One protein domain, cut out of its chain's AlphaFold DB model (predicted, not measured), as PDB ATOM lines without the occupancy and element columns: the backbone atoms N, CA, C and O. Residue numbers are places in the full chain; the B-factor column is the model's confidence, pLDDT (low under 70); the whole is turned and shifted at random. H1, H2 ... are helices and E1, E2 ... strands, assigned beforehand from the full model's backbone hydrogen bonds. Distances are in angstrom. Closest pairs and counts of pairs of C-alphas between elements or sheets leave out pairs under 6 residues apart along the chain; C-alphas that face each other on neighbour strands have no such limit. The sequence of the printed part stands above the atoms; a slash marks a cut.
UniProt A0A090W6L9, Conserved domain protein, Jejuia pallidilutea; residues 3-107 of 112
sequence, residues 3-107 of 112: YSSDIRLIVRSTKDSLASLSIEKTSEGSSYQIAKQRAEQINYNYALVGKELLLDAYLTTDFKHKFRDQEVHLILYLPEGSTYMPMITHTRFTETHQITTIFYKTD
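What this domain is: This is residues 3 to 107 of the 112 residues of the protein "Conserved domain protein" of Jejuia pallidilutea (UniProt A0A090W6L9). Two strand sheets stand partly face to face like an open wedge, E1, E6 and E2 in one and E3, E4, E8 and E7 in the other, drawn together where E6 turns into E7. The hairpin of E7 and E8 slants away from the three-stranded sheet toward its loop, E4 runs on into E5, which reaches back to the starts of E1 and E6, and H1 sits at a far corner by the end of E2. The printed part has 105 residues, with one named helix and eight named strands in the order E1 E2 H1 E3 E4 E5 E6 E7 E8; the class is mostly strand. The sheet E1 E6 E2 is mixed, and E3 E4 E8 E7 is antiparallel. The outline is flat, 47 by 36 by 16 A, and the whole is only just compact, close to loose, with a radius of gyration of the C-alphas of 15.4 A.

How they stand to each other: Residues 3 to 4 form a short antiparallel pairing with residues 59 to 60 of E5, residues 59 to 61, which pairs with no named strand. E1, residues 7 to 14, is the parallel neighbour of E6, residues 71 to 79, at 22 degrees, with N 10 and O 74 2.8 A apart. E2, residues 20 to 26, is antiparallel to E6 at 164 degrees, with N 22 and O 75 2.9 A apart. H1, residues 32 to 40, is on this sheet but only grazes it with residues 35 to 40; the closest C-alphas of H1 and E2 are those of Ala 39 and Thr 26, 5.0 A apart. In H1 every O i to N i+4 pair is within hydrogen-bond range. E3, residues 46 to 49, and E4, residues 52 to 56, form a hairpin, with N 47 and O 54 2.9 A apart. E4 is antiparallel to E8, residues 99 to 106, with N 53 and O 102 2.9 A apart. E7, residues 82 to 89, and E8 form a hairpin, with N 85 and O 103 3.0 A apart. This sheet is strongly twisted, and its edge strands are E3 and E7. The closest C-alphas of E6 and E8, Pro 79 and Thr 106, are 7.1 A apart; E1 and E7 are only just apart, at 8.5 A.

Where its parts are: E1 begins at C-alpha 7, (42.369, -16.922, -28.207), and is 21.9 A long; E2 is 19.7 A and H1 12.2 A. E6, the longest strand by residues, is 25.9 A, E7 21.3 A and E8 23.0 A, ending at C-alpha 106, (42.229, 7.729, -21.851).

The domain as a whole: The C-alphas of Ser 30 and Asp 107 are the two farthest apart, at 47.6 A. The printed part has no cut and no long link. Mean pLDDT of the printed part is 80.4; residues 63 to 68 and 87 to 107 are under 70.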
ATOM      1  N   TYR A   3      40.553 -23.726 -38.408       81.75
ATOM      2  CA  TYR A   3      40.141 -22.601 -37.571       81.75
ATOM      3  C   TYR A   3      40.101 -23.050 -36.111       81.75
ATOM      4  O   TYR A   3      39.606 -24.140 -35.821       81.75
ATOM      5  N   SER A   4      40.608 -22.216 -35.205       83.06
ATOM      6  CA  SER A   4      40.511 -22.419 -33.757       83.06
ATOM      7  C   SER A   4      40.090 -21.118 -33.081       83.06
ATOM      8  O   SER A   4      40.471 -20.038 -33.527       83.06
ATOM      9  N   SER A   5      39.300 -21.218 -32.015       86.31
ATOM     10  CA  SER A   5      38.880 -20.086 -31.178       86.31
ATOM     11  C   SER A   5      39.696 -19.980 -29.887       86.31
ATOM     12  O   SER A   5      39.254 -19.331 -28.942       86.31
ATOM     13  N   ASP A   6      40.848 -20.654 -29.814       89.31
ATOM     14  CA  ASP A   6      41.714 -20.649 -28.633       89.31
ATOM     15  C   ASP A   6      42.552 -19.363 -28.561       89.31
ATOM     16  O   ASP A   6      43.744 -19.301 -28.879       89.31
ATOM     17  N   ILE A   7      41.844 -18.278 -28.260       90.12
ATOM     18  CA  ILE A   7      42.369 -16.922 -28.207       90.12
ATOM     19  C   ILE A   7      42.056 -16.355 -26.833       90.12
ATOM     20  O   ILE A   7      40.899 -16.292 -26.408       90.12
ATOM     21  N   ARG A   8      43.092 -15.885 -26.145       91.12
ATOM     22  CA  ARG A   8      42.976 -15.321 -24.806       91.12
ATOM     23  C   ARG A   8      43.366 -13.855 -24.803       91.12
ATOM     24  O   ARG A   8      44.513 -13.515 -25.064       91.12
ATOM     25  N   LEU A   9      42.432 -12.991 -24.422       89.94
ATOM     26  CA  LEU A   9      42.709 -11.582 -24.165       89.94
ATOM     27  C   LEU A   9      43.054 -11.362 -22.691       89.94
ATOM     28  O   LEU A   9      42.294 -11.722 -21.793       89.94
ATOM     29  N   ILE A  10      44.194 -10.727 -22.450       91.12
ATOM     30  CA  ILE A  10      44.691 -10.334 -21.138       91.12
ATOM     31  C   ILE A  10      44.846  -8.817 -21.152       91.12
ATOM     32  O   ILE A  10      45.645  -8.276 -21.911       91.12
ATOM     33  N   VAL A  11      44.102  -8.128 -20.293       90.31
ATOM     34  CA  VAL A  11      44.196  -6.671 -20.155       90.31
ATOM     35  C   VAL A  11      45.055  -6.339 -18.940       90.31
ATOM     36  O   VAL A  11      44.830  -6.873 -17.852       90.31
ATOM     37  N   ARG A  12      46.054  -5.472 -19.118       91.44
ATOM     38  CA  ARG A  12      46.970  -5.010 -18.068       91.44
ATOM     39  C   ARG A  12      47.034  -3.487 -18.057       91.44
ATOM     40  O   ARG A  12      46.935  -2.856 -19.104       91.44
ATOM     41  N   SER A  13      47.235  -2.893 -16.886       90.12
ATOM     42  CA  SER A  13      47.560  -1.470 -16.785       90.12
ATOM     43  C   SER A  13      49.049  -1.233 -17.050       90.12
ATOM     44  O   SER A  13      49.888  -2.052 -16.670       90.12
ATOM     45  N   THR A  14      49.388  -0.105 -17.670       90.88
ATOM     46  CA  THR A  14      50.763   0.392 -17.805       90.88
ATOM     47  C   THR A  14      50.862   1.838 -17.319       90.88
ATOM     48  O   THR A  14      49.892   2.595 -17.370       90.88
ATOM     49  N   LYS A  15      52.054   2.216 -16.851       91.94
ATOM     50  CA  LYS A  15      52.407   3.607 -16.530       91.94
ATOM     51  C   LYS A  15      52.785   4.413 -17.772       91.94
ATOM     52  O   LYS A  15      52.943   5.628 -17.682       91.94
ATOM     53  N   ASP A  16      52.946   3.743 -18.910       89.25
ATOM     54  CA  ASP A  16      53.222   4.398 -20.179       89.25
ATOM     55  C   ASP A  16      52.034   5.254 -20.616       89.25
ATOM     56  O   ASP A  16      50.875   4.966 -20.319       89.25
ATOM     57  N   SER A  17      52.323   6.315 -21.363       85.06
ATOM     58  CA  SER A  17      51.303   7.233 -21.875       85.06
ATOM     59  C   SER A  17      50.512   6.669 -23.057       85.06
ATOM     60  O   SER A  17      49.459   7.208 -23.403       85.06
ATOM     61  N   LEU A  18      51.006   5.599 -23.685       85.75
ATOM     62  CA  LEU A  18      50.427   4.990 -24.877       85.75
ATOM     63  C   LEU A  18      49.997   3.552 -24.594       85.75
ATOM     64  O   LEU A  18      50.688   2.808 -23.901       85.75
ATOM     65  N   ALA A  19      48.856   3.165 -25.165       87.50
ATOM     66  CA  ALA A  19      48.421   1.776 -25.169       87.50
ATOM     67  C   ALA A  19      49.280   0.946 -26.131       87.50
ATOM     68  O   ALA A  19      49.720   1.443 -27.170       87.50
ATOM     69  N   SER A  20      49.483  -0.326 -25.804       90.94
ATOM     70  CA  SER A  20      50.214  -1.269 -26.650       90.94
ATOM     71  C   SER A  20      49.561  -2.648 -26.627       90.94
ATOM     72  O   SER A  20      48.886  -3.021 -25.669       90.94
ATOM     73  N   LEU A  21      49.737  -3.404 -27.711       91.38
ATOM     74  CA  LEU A  21      49.230  -4.765 -27.851       91.38
ATOM     75  C   LEU A  21      50.401  -5.699 -28.157       91.38
ATOM     76  O   LEU A  21      51.086  -5.516 -29.162       91.38
ATOM     77  N   SER A  22      50.608  -6.701 -27.304       94.19
ATOM     78  CA  SER A  22      51.500  -7.828 -27.583       94.19
ATOM     79  C   SER A  22      50.682  -9.024 -28.055       94.19
ATOM     80  O   SER A  22      49.610  -9.295 -27.510       94.19
ATOM     81  N   ILE A  23      51.185  -9.733 -29.063       94.25
ATOM     82  CA  ILE A  23      50.568 -10.945 -29.604       94.25
ATOM     83  C   ILE A  23      51.568 -12.078 -29.447       94.25
ATOM     84  O   ILE A  23      52.597 -12.111 -30.121       94.25
ATOM     85  N   GLU A  24      51.244 -13.014 -28.569       95.00
ATOM     86  CA  GLU A  24      52.051 -14.193 -28.297       95.00
ATOM     87  C   GLU A  24      51.362 -15.412 -28.902       95.00
ATOM     88  O   GLU A  24      50.173 -15.641 -28.695       95.00
ATOM     89  N   LYS A  25      52.105 -16.177 -29.700       93.56
ATOM     90  CA  LYS A  25      51.615 -17.385 -30.368       93.56
ATOM     91  C   LYS A  25      52.319 -18.576 -29.749       93.56
ATOM     92  O   LYS A  25      53.549 -18.576 -29.660       93.56
ATOM     93  N   THR A  26      51.563 -19.589 -29.358       91.62
ATOM     94  CA  THR A  26      52.106 -20.808 -28.760       91.62
ATOM     95  C   THR A  26      51.579 -22.028 -29.500       91.62
ATOM     96  O   THR A  26      50.513 -22.013 -30.112       91.62
ATOM     97  N   SER A  27      52.383 -23.084 -29.522       90.62
ATOM     98  CA  SER A  27      51.984 -24.379 -30.056       90.62
ATOM     99  C   SER A  27      52.836 -25.458 -29.418       90.62
ATOM    100  O   SER A  27      54.020 -25.243 -29.151       90.62
ATOM    101  N   GLU A  28      52.264 -26.638 -29.223       88.38
ATOM    102  CA  GLU A  28      53.030 -27.785 -28.766       88.38
ATOM    103  C   GLU A  28      53.864 -28.437 -29.879       88.38
ATOM    104  O   GLU A  28      53.488 -28.548 -31.054       88.38
ATOM    105  N   GLY A  29      55.021 -28.961 -29.485       86.38
ATOM    106  CA  GLY A  29      55.952 -29.658 -30.358       86.38
ATOM    107  C   GLY A  29      56.741 -30.703 -29.590       86.38
ATOM    108  O   GLY A  29      56.947 -30.586 -28.389       86.38
ATOM    109  N   SER A  30      57.227 -31.723 -30.296       88.69
ATOM    110  CA  SER A  30      58.116 -32.730 -29.701       88.69
ATOM    111  C   SER A  30      59.477 -32.158 -29.283       88.69
ATOM    112  O   SER A  30      60.236 -32.818 -28.585       88.69
ATOM    113  N   SER A  31      59.801 -30.941 -29.720       91.44
ATOM    114  CA  SER A  31      60.933 -30.150 -29.248       91.44
ATOM    115  C   SER A  31      60.557 -28.670 -29.249       91.44
ATOM    116  O   SER A  31      59.636 -28.263 -29.962       91.44
ATOM    117  N   TYR A  32      61.317 -27.857 -28.513       90.38
ATOM    118  CA  TYR A  32      61.155 -26.399 -28.507       90.38
ATOM    119  C   TYR A  32      61.201 -25.801 -29.920       90.38
ATOM    120  O   TYR A  32      60.392 -24.946 -30.267       90.38
ATOM    121  N   GLN A  33      62.109 -26.281 -30.771       92.12
ATOM    122  CA  GLN A  33      62.251 -25.765 -32.131       92.12
ATOM    123  C   GLN A  33      61.041 -26.108 -33.007       92.12
ATOM    124  O   GLN A  33      60.589 -25.262 -33.773       92.12
ATOM    125  N   ILE A  34      60.473 -27.308 -32.852       89.31
ATOM    126  CA  ILE A  34      59.252 -27.712 -33.565       89.31
ATOM    127  C   ILE A  34      58.042 -26.919 -33.058       89.31
ATOM    128  O   ILE A  34      57.230 -26.471 -33.865       89.31
ATOM    129  N   ALA A  35      57.930 -26.724 -31.741       89.50
ATOM    130  CA  ALA A  35      56.896 -25.899 -31.117       89.50
ATOM    131  C   ALA A  35      56.942 -24.459 -31.651       89.50
ATOM    132  O   ALA A  35      55.942 -23.936 -32.139       89.50
ATOM    133  N   LYS A  36      58.140 -23.859 -31.664       90.94
ATOM    134  CA  LYS A  36      58.375 -22.517 -32.200       90.94
ATOM    135  C   LYS A  36      58.013 -22.416 -33.682       90.94
ATOM    136  O   LYS A  36      57.251 -21.533 -34.053       90.94
ATOM    137  N   GLN A  37      58.494 -23.344 -34.511       90.56
ATOM    138  CA  GLN A  37      58.172 -23.358 -35.942       90.56
ATOM    139  C   GLN A  37      56.665 -23.432 -36.186       90.56
ATOM    140  O   GLN A  37      56.161 -22.753 -37.071       90.56
ATOM    141  N   ARG A  38      55.925 -24.222 -35.399       88.44
ATOM    142  CA  ARG A  38      54.460 -24.301 -35.506       88.44
ATOM    143  C   ARG A  38      53.770 -23.023 -35.057       88.44
ATOM    144  O   ARG A  38      52.859 -22.576 -35.746       88.44
ATOM    145  N   ALA A  39      54.210 -22.434 -33.949       91.00
ATOM    146  CA  ALA A  39      53.680 -21.166 -33.459       91.00
ATOM    147  C   ALA A  39      53.860 -20.035 -34.489       91.00
ATOM    148  O   ALA A  39      52.962 -19.219 -34.683       91.00
ATOM    149  N   GLU A  40      54.980 -20.029 -35.216       91.00
ATOM    150  CA  GLU A  40      55.236 -19.086 -36.312       91.00
ATOM    151  C   GLU A  40      54.263 -19.257 -37.493       91.00
ATOM    152  O   GLU A  40      53.993 -18.285 -38.194       91.00
ATOM    153  N   GLN A  41      53.693 -20.452 -37.694       90.19
ATOM    154  CA  GLN A  41      52.688 -20.716 -38.736       90.19
ATOM    155  C   GLN A  41      51.250 -20.370 -38.314       90.19
ATOM    156  O   GLN A  41      50.320 -20.555 -39.104       90.19
ATOM    157  N   ILE A  42      51.026 -19.918 -37.076       90.81
ATOM    158  CA  ILE A  42      49.704 -19.467 -36.634       90.81
ATOM    159  C   ILE A  42      49.433 -18.084 -37.226       90.81
ATOM    160  O   ILE A  42      50.176 -17.125 -36.994       90.81
ATOM    161  N   ASN A  43      48.327 -17.967 -37.951       91.00
ATOM    162  CA  ASN A  43      47.841 -16.711 -38.501       91.00
ATOM    163  C   ASN A  43      46.729 -16.161 -37.610       91.00
ATOM    164  O   ASN A  43      45.770 -16.864 -37.290       91.00
ATOM    165  N   TYR A  44      46.865 -14.899 -37.223       91.69
ATOM    166  CA  TYR A  44      45.890 -14.174 -36.422       91.69
ATOM    167  C   TYR A  44      45.959 -12.701 -36.807       91.69
ATOM    168  O   TYR A  44      47.058 -12.134 -36.799       91.69
ATOM    169  N   ASN A  45      44.819 -12.096 -37.146       91.38
ATOM    170  CA  ASN A  45      44.768 -10.697 -37.548       91.38
ATOM    171  C   ASN A  45      44.065  -9.835 -36.503       91.38
ATOM    172  O   ASN A  45      43.262 -10.284 -35.684       91.38
ATOM    173  N   TYR A  46      44.408  -8.557 -36.554       90.31
ATOM    174  CA  TYR A  46      43.770  -7.500 -35.799       90.31
ATOM    175  C   TYR A  46      43.843  -6.213 -36.617       90.31
ATOM    176  O   TYR A  46      44.696  -6.069 -37.496       90.31
ATOM    177  N   ALA A  47      42.971  -5.262 -36.310       88.69
ATOM    178  CA  ALA A  47      43.011  -3.931 -36.895       88.69
ATOM    179  C   ALA A  47      42.791  -2.874 -35.816       88.69
ATOM    180  O   ALA A  47      41.979  -3.054 -34.912       88.69
ATOM    181  N   LEU A  48      43.502  -1.753 -35.925       83.75
ATOM    182  CA  LEU A  48      43.262  -0.573 -35.102       83.75
ATOM    183  C   LEU A  48      42.608   0.500 -35.972       83.75
ATOM    184  O   LEU A  48      43.241   1.035 -36.882       83.75
ATOM    185  N   VAL A  49      41.347   0.815 -35.688       85.12
ATOM    186  CA  VAL A  49      40.581   1.848 -36.391       85.12
ATOM    187  C   VAL A  49      40.297   2.978 -35.405       85.12
ATOM    188  O   VAL A  49      39.402   2.908 -34.568       85.12
ATOM    189  N   GLY A  50      41.124   4.024 -35.442       84.38
ATOM    190  CA  GLY A  50      41.053   5.111 -34.464       84.38
ATOM    191  C   GLY A  50      41.408   4.635 -33.050       84.38
ATOM    192  O   GLY A  50      42.579   4.421 -32.751       84.38
ATOM    193  N   LYS A  51      40.401   4.504 -32.175       81.44
ATOM    194  CA  LYS A  51      40.534   3.995 -30.790       81.44
ATOM    195  C   LYS A  51      39.884   2.622 -30.595       81.44
ATOM    196  O   LYS A  51      39.695   2.179 -29.462       81.44
ATOM    197  N   GLU A  52      39.504   1.987 -31.697       82.81
ATOM    198  CA  GLU A  52      38.834   0.695 -31.719       82.81
ATOM    199  C   GLU A  52      39.835  -0.375 -32.125       82.81
ATOM    200  O   GLU A  52      40.390  -0.337 -33.225       82.81
ATOM    201  N   LEU A  53      40.073  -1.325 -31.228       85.06
ATOM    202  CA  LEU A  53      40.859  -2.512 -31.514       85.06
ATOM    203  C   LEU A  53      39.910  -3.633 -31.941       85.06
ATOM    204  O   LEU A  53      39.122  -4.133 -31.140       85.06
ATOM    205  N   LEU A  54      39.989  -4.007 -33.212       87.19
ATOM    206  CA  LEU A  54      39.260  -5.110 -33.823       87.19
ATOM    207  C   LEU A  54      40.131  -6.361 -33.789       87.19
ATOM    208  O   LEU A  54      41.278  -6.340 -34.232       87.19
ATOM    209  N   LEU A  55      39.574  -7.438 -33.257       88.44
ATOM    210  CA  LEU A  55      40.229  -8.719 -33.045       88.44
ATOM    211  C   LEU A  55      39.470  -9.805 -33.809       88.44
ATOM    212  O   LEU A  55      38.247  -9.909 -33.664       88.44
ATOM    213  N   ASP A  56      40.179 -10.619 -34.589       88.50
ATOM    214  CA  ASP A  56      39.580 -11.794 -35.224       88.50
ATOM    215  C   ASP A  56      39.096 -12.784 -34.151       88.50
ATOM    216  O   ASP A  56      39.769 -13.028 -33.153       88.50
ATOM    217  N   ALA A  57      37.931 -13.403 -34.348       83.81
ATOM    218  CA  ALA A  57      37.432 -14.413 -33.407       83.81
ATOM    219  C   ALA A  57      38.129 -15.779 -33.529       83.81
ATOM    220  O   ALA A  57      37.919 -16.647 -32.681       83.81
ATOM    221  N   TYR A  58      38.909 -15.989 -34.591       87.38
ATOM    222  CA  TYR A  58      39.551 -17.265 -34.880       87.38
ATOM    223  C   TYR A  58      40.991 -17.066 -35.345       87.38
ATOM    224  O   TYR A  58      41.283 -16.181 -36.145       87.38
ATOM    225  N   LEU A  59      41.878 -17.944 -34.888       88.81
ATOM    226  CA  LEU A  59      43.201 -18.137 -35.469       88.81
ATOM    227  C   LEU A  59      43.123 -19.198 -36.566       88.81
ATOM    228  O   LEU A  59      42.255 -20.079 -36.539       88.81
ATOM    229  N   THR A  60      44.044 -19.135 -37.526       88.56
ATOM    230  CA  THR A  60      44.115 -20.108 -38.620       88.56
ATOM    231  C   THR A  60      45.499 -20.714 -38.790       88.56
ATOM    232  O   THR A  60      46.523 -20.083 -38.533       88.56
ATOM    233  N   THR A  61      45.536 -21.965 -39.248       85.81
ATOM    234  CA  THR A  61      46.777 -22.683 -39.575       85.81
ATOM    235  C   THR A  61      46.577 -23.627 -40.772       85.81
ATOM    236  O   THR A  61      45.442 -23.925 -41.176       85.81
ATOM    237  N   ASP A  62      47.674 -24.117 -41.357       79.31
ATOM    238  CA  ASP A  62      47.642 -25.118 -42.434       79.31
ATOM    239  C   ASP A  62      47.206 -26.499 -41.888       79.31
ATOM    240  O   ASP A  62      47.606 -26.930 -40.805       79.31
ATOM    241  N   PHE A  63      46.408 -27.231 -42.675       68.56
ATOM    242  CA  PHE A  63      45.971 -28.601 -42.386       68.56
ATOM    243  C   PHE A  63      47.128 -29.568 -42.104       68.56
ATOM    244  O   PHE A  63      46.956 -30.536 -41.359       68.56
ATOM    245  N   LYS A  64      48.313 -29.316 -42.674       67.31
ATOM    246  CA  LYS A  64      49.511 -30.142 -42.451       67.31
ATOM    247  C   LYS A  64      49.963 -30.172 -40.986       67.31
ATOM    248  O   LYS A  64      50.684 -31.091 -40.600       67.31
ATOM    249  N   HIS A  65      49.530 -29.218 -40.161       62.56
ATOM    250  CA  HIS A  65      50.031 -29.034 -38.799       62.56
ATOM    251  C   HIS A  65      49.199 -29.692 -37.688       62.56
ATOM    252  O   HIS A  65      49.464 -29.365 -36.540       62.56
ATOM    253  N   LYS A  66      48.273 -30.627 -38.011       59.41
ATOM    254  CA  LYS A  66      47.459 -31.476 -37.094       59.41
ATOM    255  C   LYS A  66      47.370 -30.940 -35.651       59.41
ATOM    256  O   LYS A  66      48.309 -31.173 -34.899       59.41
ATOM    257  N   PHE A  67      46.241 -30.311 -35.292       58.03
ATOM    258  CA  PHE A  67      45.869 -29.812 -33.952       58.03
ATOM    259  C   PHE A  67      46.758 -30.326 -32.808       58.03
ATOM    260  O   PHE A  67      46.639 -31.477 -32.387       58.03
ATOM    261  N   ARG A  68      47.649 -29.460 -32.327       65.00
ATOM    262  CA  ARG A  68      48.351 -29.617 -31.052       65.00
ATOM    263  C   ARG A  68      48.396 -28.255 -30.381       65.00
ATOM    264  O   ARG A  68      49.262 -27.450 -30.730       65.00
ATOM    265  N   ASP A  69      47.388 -28.009 -29.549       76.50
ATOM    266  CA  ASP A  69      47.307 -26.941 -28.547       76.50
ATOM    267  C   ASP A  69      47.933 -25.629 -29.031       76.50
ATOM    268  O   ASP A  69      48.982 -25.180 -28.573       76.50
ATOM    269  N   GLN A  70      47.334 -25.102 -30.102       86.19
ATOM    270  CA  GLN A  70      47.709 -23.833 -30.705       86.19
ATOM    271  C   GLN A  70      46.881 -22.732 -30.064       86.19
ATOM    272  O   GLN A  70      45.660 -22.737 -30.221       86.19
ATOM    273  N   GLU A  71      47.546 -21.774 -29.431       91.00
ATOM    274  CA  GLU A  71      46.885 -20.670 -28.743       91.00
ATOM    275  C   GLU A  71      47.454 -19.323 -29.202       91.00
ATOM    276  O   GLU A  71      48.619 -19.199 -29.605       91.00
ATOM    277  N   VAL A  72      46.619 -18.289 -29.114       93.50
ATOM    278  CA  VAL A  72      47.034 -16.892 -29.281       93.50
ATOM    279  C   VAL A  72      46.693 -16.121 -28.017       93.50
ATOM    280  O   VAL A  72      45.530 -16.017 -27.630       93.50
ATOM    281  N   HIS A  73      47.701 -15.543 -27.370       94.50
ATOM    282  CA  HIS A  73      47.522 -14.659 -26.224       94.50
ATOM    283  C   HIS A  73      47.700 -13.212 -26.675       94.50
ATOM    284  O   HIS A  73      48.722 -12.823 -27.236       94.50
ATOM    285  N   LEU A  74      46.680 -12.403 -26.421       93.62
ATOM    286  CA  LEU A  74      46.635 -10.983 -26.728       93.62
ATOM    287  C   LEU A  74      46.796 -10.226 -25.422       93.62
ATOM    288  O   LEU A  74      45.904 -10.256 -24.576       93.62
ATOM    289  N   ILE A  75      47.923  -9.552 -25.241       94.50
ATOM    290  CA  ILE A  75      48.203  -8.794 -24.025       94.50
ATOM    291  C   ILE A  75      48.051  -7.316 -24.350       94.50
ATOM    292  O   ILE A  75      48.920  -6.706 -24.973       94.50
ATOM    293  N   LEU A  76      46.916  -6.755 -23.946       92.38
ATOM    294  CA  LEU A  76      46.588  -5.351 -24.130       92.38
ATOM    295  C   LEU A  76      47.028  -4.560 -22.898       92.38
ATOM    296  O   LEU A  76      46.467  -4.720 -21.814       92.38
ATOM    297  N   TYR A  77      48.008  -3.683 -23.078       91.81
ATOM    298  CA  TYR A  77      48.446  -2.734 -22.066       91.81
ATOM    299  C   TYR A  77      47.710  -1.412 -22.258       91.81
ATOM    300  O   TYR A  77      47.814  -0.775 -23.307       91.81
ATOM    301  N   LEU A  78      46.972  -0.990 -21.237       91.00
ATOM    302  CA  LEU A  78      46.245   0.274 -21.222       91.00
ATOM    303  C   LEU A  78      46.875   1.236 -20.208       91.00
ATOM    304  O   LEU A  78      47.117   0.824 -19.072       91.00
ATOM    305  N   PRO A  79      47.109   2.510 -20.568       91.56
ATOM    306  CA  PRO A  79      47.550   3.522 -19.618       91.56
ATOM    307  C   PRO A  79      46.608   3.604 -18.420       91.56
ATOM    308  O   PRO A  79      45.384   3.550 -18.586       91.56
ATOM    309  N   GLU A  80      47.162   3.763 -17.223       88.94
ATOM    310  CA  GLU A  80      46.377   4.010 -16.013       88.94
ATOM    311  C   GLU A  80      45.386   5.173 -16.218       88.94
ATOM    312  O   GLU A  80      45.710   6.207 -16.804       88.94
ATOM    313  N   GLY A  81      44.144   4.997 -15.756       83.06
ATOM    314  CA  GLY A  81      43.053   5.947 -16.015       83.06
ATOM    315  C   GLY A  81      42.369   5.780 -17.378       83.06
ATOM    316  O   GLY A  81      41.505   6.582 -17.725       83.06
ATOM    317  N   SER A  82      42.719   4.747 -18.153       82.56
ATOM    318  CA  SER A  82      41.955   4.371 -19.343       82.56
ATOM    319  C   SER A  82      40.745   3.510 -18.981       82.56
ATOM    320  O   SER A  82      40.849   2.575 -18.190       82.56
ATOM    321  N   THR A  83      39.599   3.790 -19.599       78.38
ATOM    322  CA  THR A  83      38.402   2.944 -19.493       78.38
ATOM    323  C   THR A  83      38.420   1.899 -20.603       78.38
ATOM    324  O   THR A  83      38.508   2.262 -21.775       78.38
ATOM    325  N   TYR A  84      38.334   0.622 -20.227       77.31
ATOM    326  CA  TYR A  84      38.176  -0.519 -21.133       77.31
ATOM    327  C   TYR A  84      36.688  -0.839 -21.312       77.31
ATOM    328  O   TYR A  84      35.989  -1.077 -20.328       77.31
ATOM    329  N   MET A  85      36.206  -0.861 -22.556       75.38
ATOM    330  CA  MET A  85      34.835  -1.253 -22.890       75.38
ATOM    331  C   MET A  85      34.859  -2.403 -23.907       75.38
ATOM    332  O   MET A  85      35.094  -2.158 -25.097       75.38
ATOM    333  N   PRO A  86      34.639  -3.656 -23.466       72.31
ATOM    334  CA  PRO A  86      34.514  -4.782 -24.377       72.31
ATOM    335  C   PRO A  86      33.147  -4.747 -25.060       72.31
ATOM    336  O   PRO A  86      32.116  -4.680 -24.390       72.31
ATOM    337  N   MET A  87      33.130  -4.849 -26.388       65.69
ATOM    338  CA  MET A  87      31.910  -5.052 -27.158       65.69
ATOM    339  C   MET A  87      32.075  -6.278 -28.056       65.69
ATOM    340  O   MET A  87      32.911  -6.322 -28.957       65.69
ATOM    341  N   ILE A  88      31.264  -7.303 -27.803       64.56
ATOM    342  CA  ILE A  88      31.199  -8.474 -28.677       64.56
ATOM    343  C   ILE A  88      30.201  -8.141 -29.782       64.56
ATOM    344  O   ILE A  88      28.998  -8.065 -29.523       64.56
ATOM    345  N   THR A  89      30.691  -7.932 -31.002       56.56
ATOM    346  CA  THR A  89      29.834  -7.619 -32.149       56.56
ATOM    347  C   THR A  89      29.846  -8.783 -33.124       56.56
ATOM    348  O   THR A  89      30.883  -9.140 -33.666       56.56
ATOM    349  N   HIS A  90      28.684  -9.361 -33.416       55.97
ATOM    350  CA  HIS A  90      28.581 -10.363 -34.478       55.97
ATOM    351  C   HIS A  90      28.505  -9.654 -35.835       55.97
ATOM    352  O   HIS A  90      27.440  -9.567 -36.450       55.97
ATOM    353  N   THR A  91      29.608  -9.047 -36.270       48.06
ATOM    354  CA  THR A  91      29.619  -8.272 -37.512       48.06
ATOM    355  C   THR A  91      29.933  -9.174 -38.694       48.06
ATOM    356  O   THR A  91      31.049  -9.659 -38.835       48.06
ATOM    357  N   ARG A  92      28.956  -9.349 -39.588       46.31
ATOM    358  CA  ARG A  92      29.103 -10.083 -40.855       46.31
ATOM    359  C   ARG A  92      29.856  -9.233 -41.886       46.31
ATOM    360  O   ARG A  92      29.287  -8.859 -42.908       46.31
ATOM    361  N   PHE A  93      31.111  -8.875 -41.625       47.66
ATOM    362  CA  PHE A  93      31.966  -8.340 -42.687       47.66
ATOM    363  C   PHE A  93      32.563  -9.522 -43.445       47.66
ATOM    364  O   PHE A  93      33.542 -10.121 -43.016       47.66
ATOM    365  N   THR A  94      31.922  -9.854 -44.570       44.72
ATOM    366  CA  THR A  94      32.086 -11.089 -45.360       44.72
ATOM    367  C   THR A  94      31.530 -12.313 -44.630       44.72
ATOM    368  O   THR A  94      31.622 -12.423 -43.414       44.72
ATOM    369  N   GLU A  95      30.857 -13.204 -45.349       45.12
ATOM    370  CA  GLU A  95      29.861 -14.158 -44.831       45.12
ATOM    371  C   GLU A  95      30.374 -15.239 -43.842       45.12
ATOM    372  O   GLU A  95      29.651 -16.191 -43.555       45.12
ATOM    373  N   THR A  96      31.581 -15.112 -43.280       45.81
ATOM    374  CA  THR A  96      32.268 -16.174 -42.525       45.81
ATOM    375  C   THR A  96      33.078 -15.747 -41.290       45.81
ATOM    376  O   THR A  96      33.615 -16.633 -40.629       45.81
ATOM    377  N   HIS A  97      33.159 -14.463 -40.911       53.62
ATOM    378  CA  HIS A  97      34.020 -14.031 -39.792       53.62
ATOM    379  C   HIS A  97      33.240 -13.324 -38.673       53.62
ATOM    380  O   HIS A  97      32.399 -12.471 -38.935       53.62
ATOM    381  N   GLN A  98      33.527 -13.694 -37.421       55.78
ATOM    382  CA  GLN A  98      33.101 -12.970 -36.218       55.78
ATOM    383  C   GLN A  98      34.260 -12.067 -35.769       55.78
ATOM    384  O   GLN A  98      35.417 -12.482 -35.858       55.78
ATOM    385  N   ILE A  99      33.965 -10.861 -35.274       58.22
ATOM    386  CA  ILE A  99      34.975  -9.909 -34.789       58.22
ATOM    387  C   ILE A  99      34.662  -9.481 -33.355       58.22
ATOM    388  O   ILE A  99      33.511  -9.270 -32.994       58.22
ATOM    389  N   THR A 100      35.680  -9.320 -32.519       61.16
ATOM    390  CA  THR A 100      35.520  -8.664 -31.214       61.16
ATOM    391  C   THR A 100      36.053  -7.243 -31.311       61.16
ATOM    392  O   THR A 100      37.163  -7.039 -31.796       61.16
ATOM    393  N   THR A 101      35.281  -6.260 -30.848       58.56
ATOM    394  CA  THR A 101      35.677  -4.848 -30.865       58.56
ATOM    395  C   THR A 101      35.928  -4.373 -29.441       58.56
ATOM    396  O   THR A 101      35.086  -4.506 -28.555       58.56
ATOM    397  N   ILE A 102      37.096  -3.792 -29.210       65.56
ATOM    398  CA  ILE A 102      37.475  -3.210 -27.927       65.56
ATOM    399  C   ILE A 102      37.606  -1.708 -28.100       65.56
ATOM    400  O   ILE A 102      38.374  -1.237 -28.937       65.56
ATOM    401  N   PHE A 103      36.913  -0.960 -27.250       62.97
ATOM    402  CA  PHE A 103      37.057   0.484 -27.159       62.97
ATOM    403  C   PHE A 103      37.888   0.833 -25.930       62.97
ATOM    404  O   PHE A 103      37.690   0.261 -24.851       62.97
ATOM    405  N   TYR A 104      38.781   1.812 -26.070       66.69
ATOM    406  CA  TYR A 104      39.425   2.428 -24.918       66.69
ATOM    407  C   TYR A 104      39.428   3.954 -24.997       66.69
ATOM    408  O   TYR A 104      39.592   4.566 -26.056       66.69
ATOM    409  N   LYS A 105      39.255   4.590 -23.837       62.69
ATOM    410  CA  LYS A 105      39.346   6.043 -23.682       62.69
ATOM    411  C   LYS A 105      40.312   6.363 -22.554       62.69
ATOM    412  O   LYS A 105      40.075   5.960 -21.424       62.69
ATOM    413  N   THR A 106      41.360   7.117 -22.860       58.66
ATOM    414  CA  THR A 106      42.229   7.729 -21.851       58.66
ATOM    415  C   THR A 106      41.581   9.026 -21.382       58.66
ATOM    416  O   THR A 106      41.371   9.936 -22.193       58.66
ATOM    417  N   ASP A 107      41.246   9.123 -20.098       57.41
ATOM    418  CA  ASP A 107      40.840  10.403 -19.527       57.41
ATOM    419  C   ASP A 107      42.086  11.279 -19.379       57.41
ATOM    420  O   ASP A 107      43.019  10.966 -18.637       57.41
TER     421      ASP A 107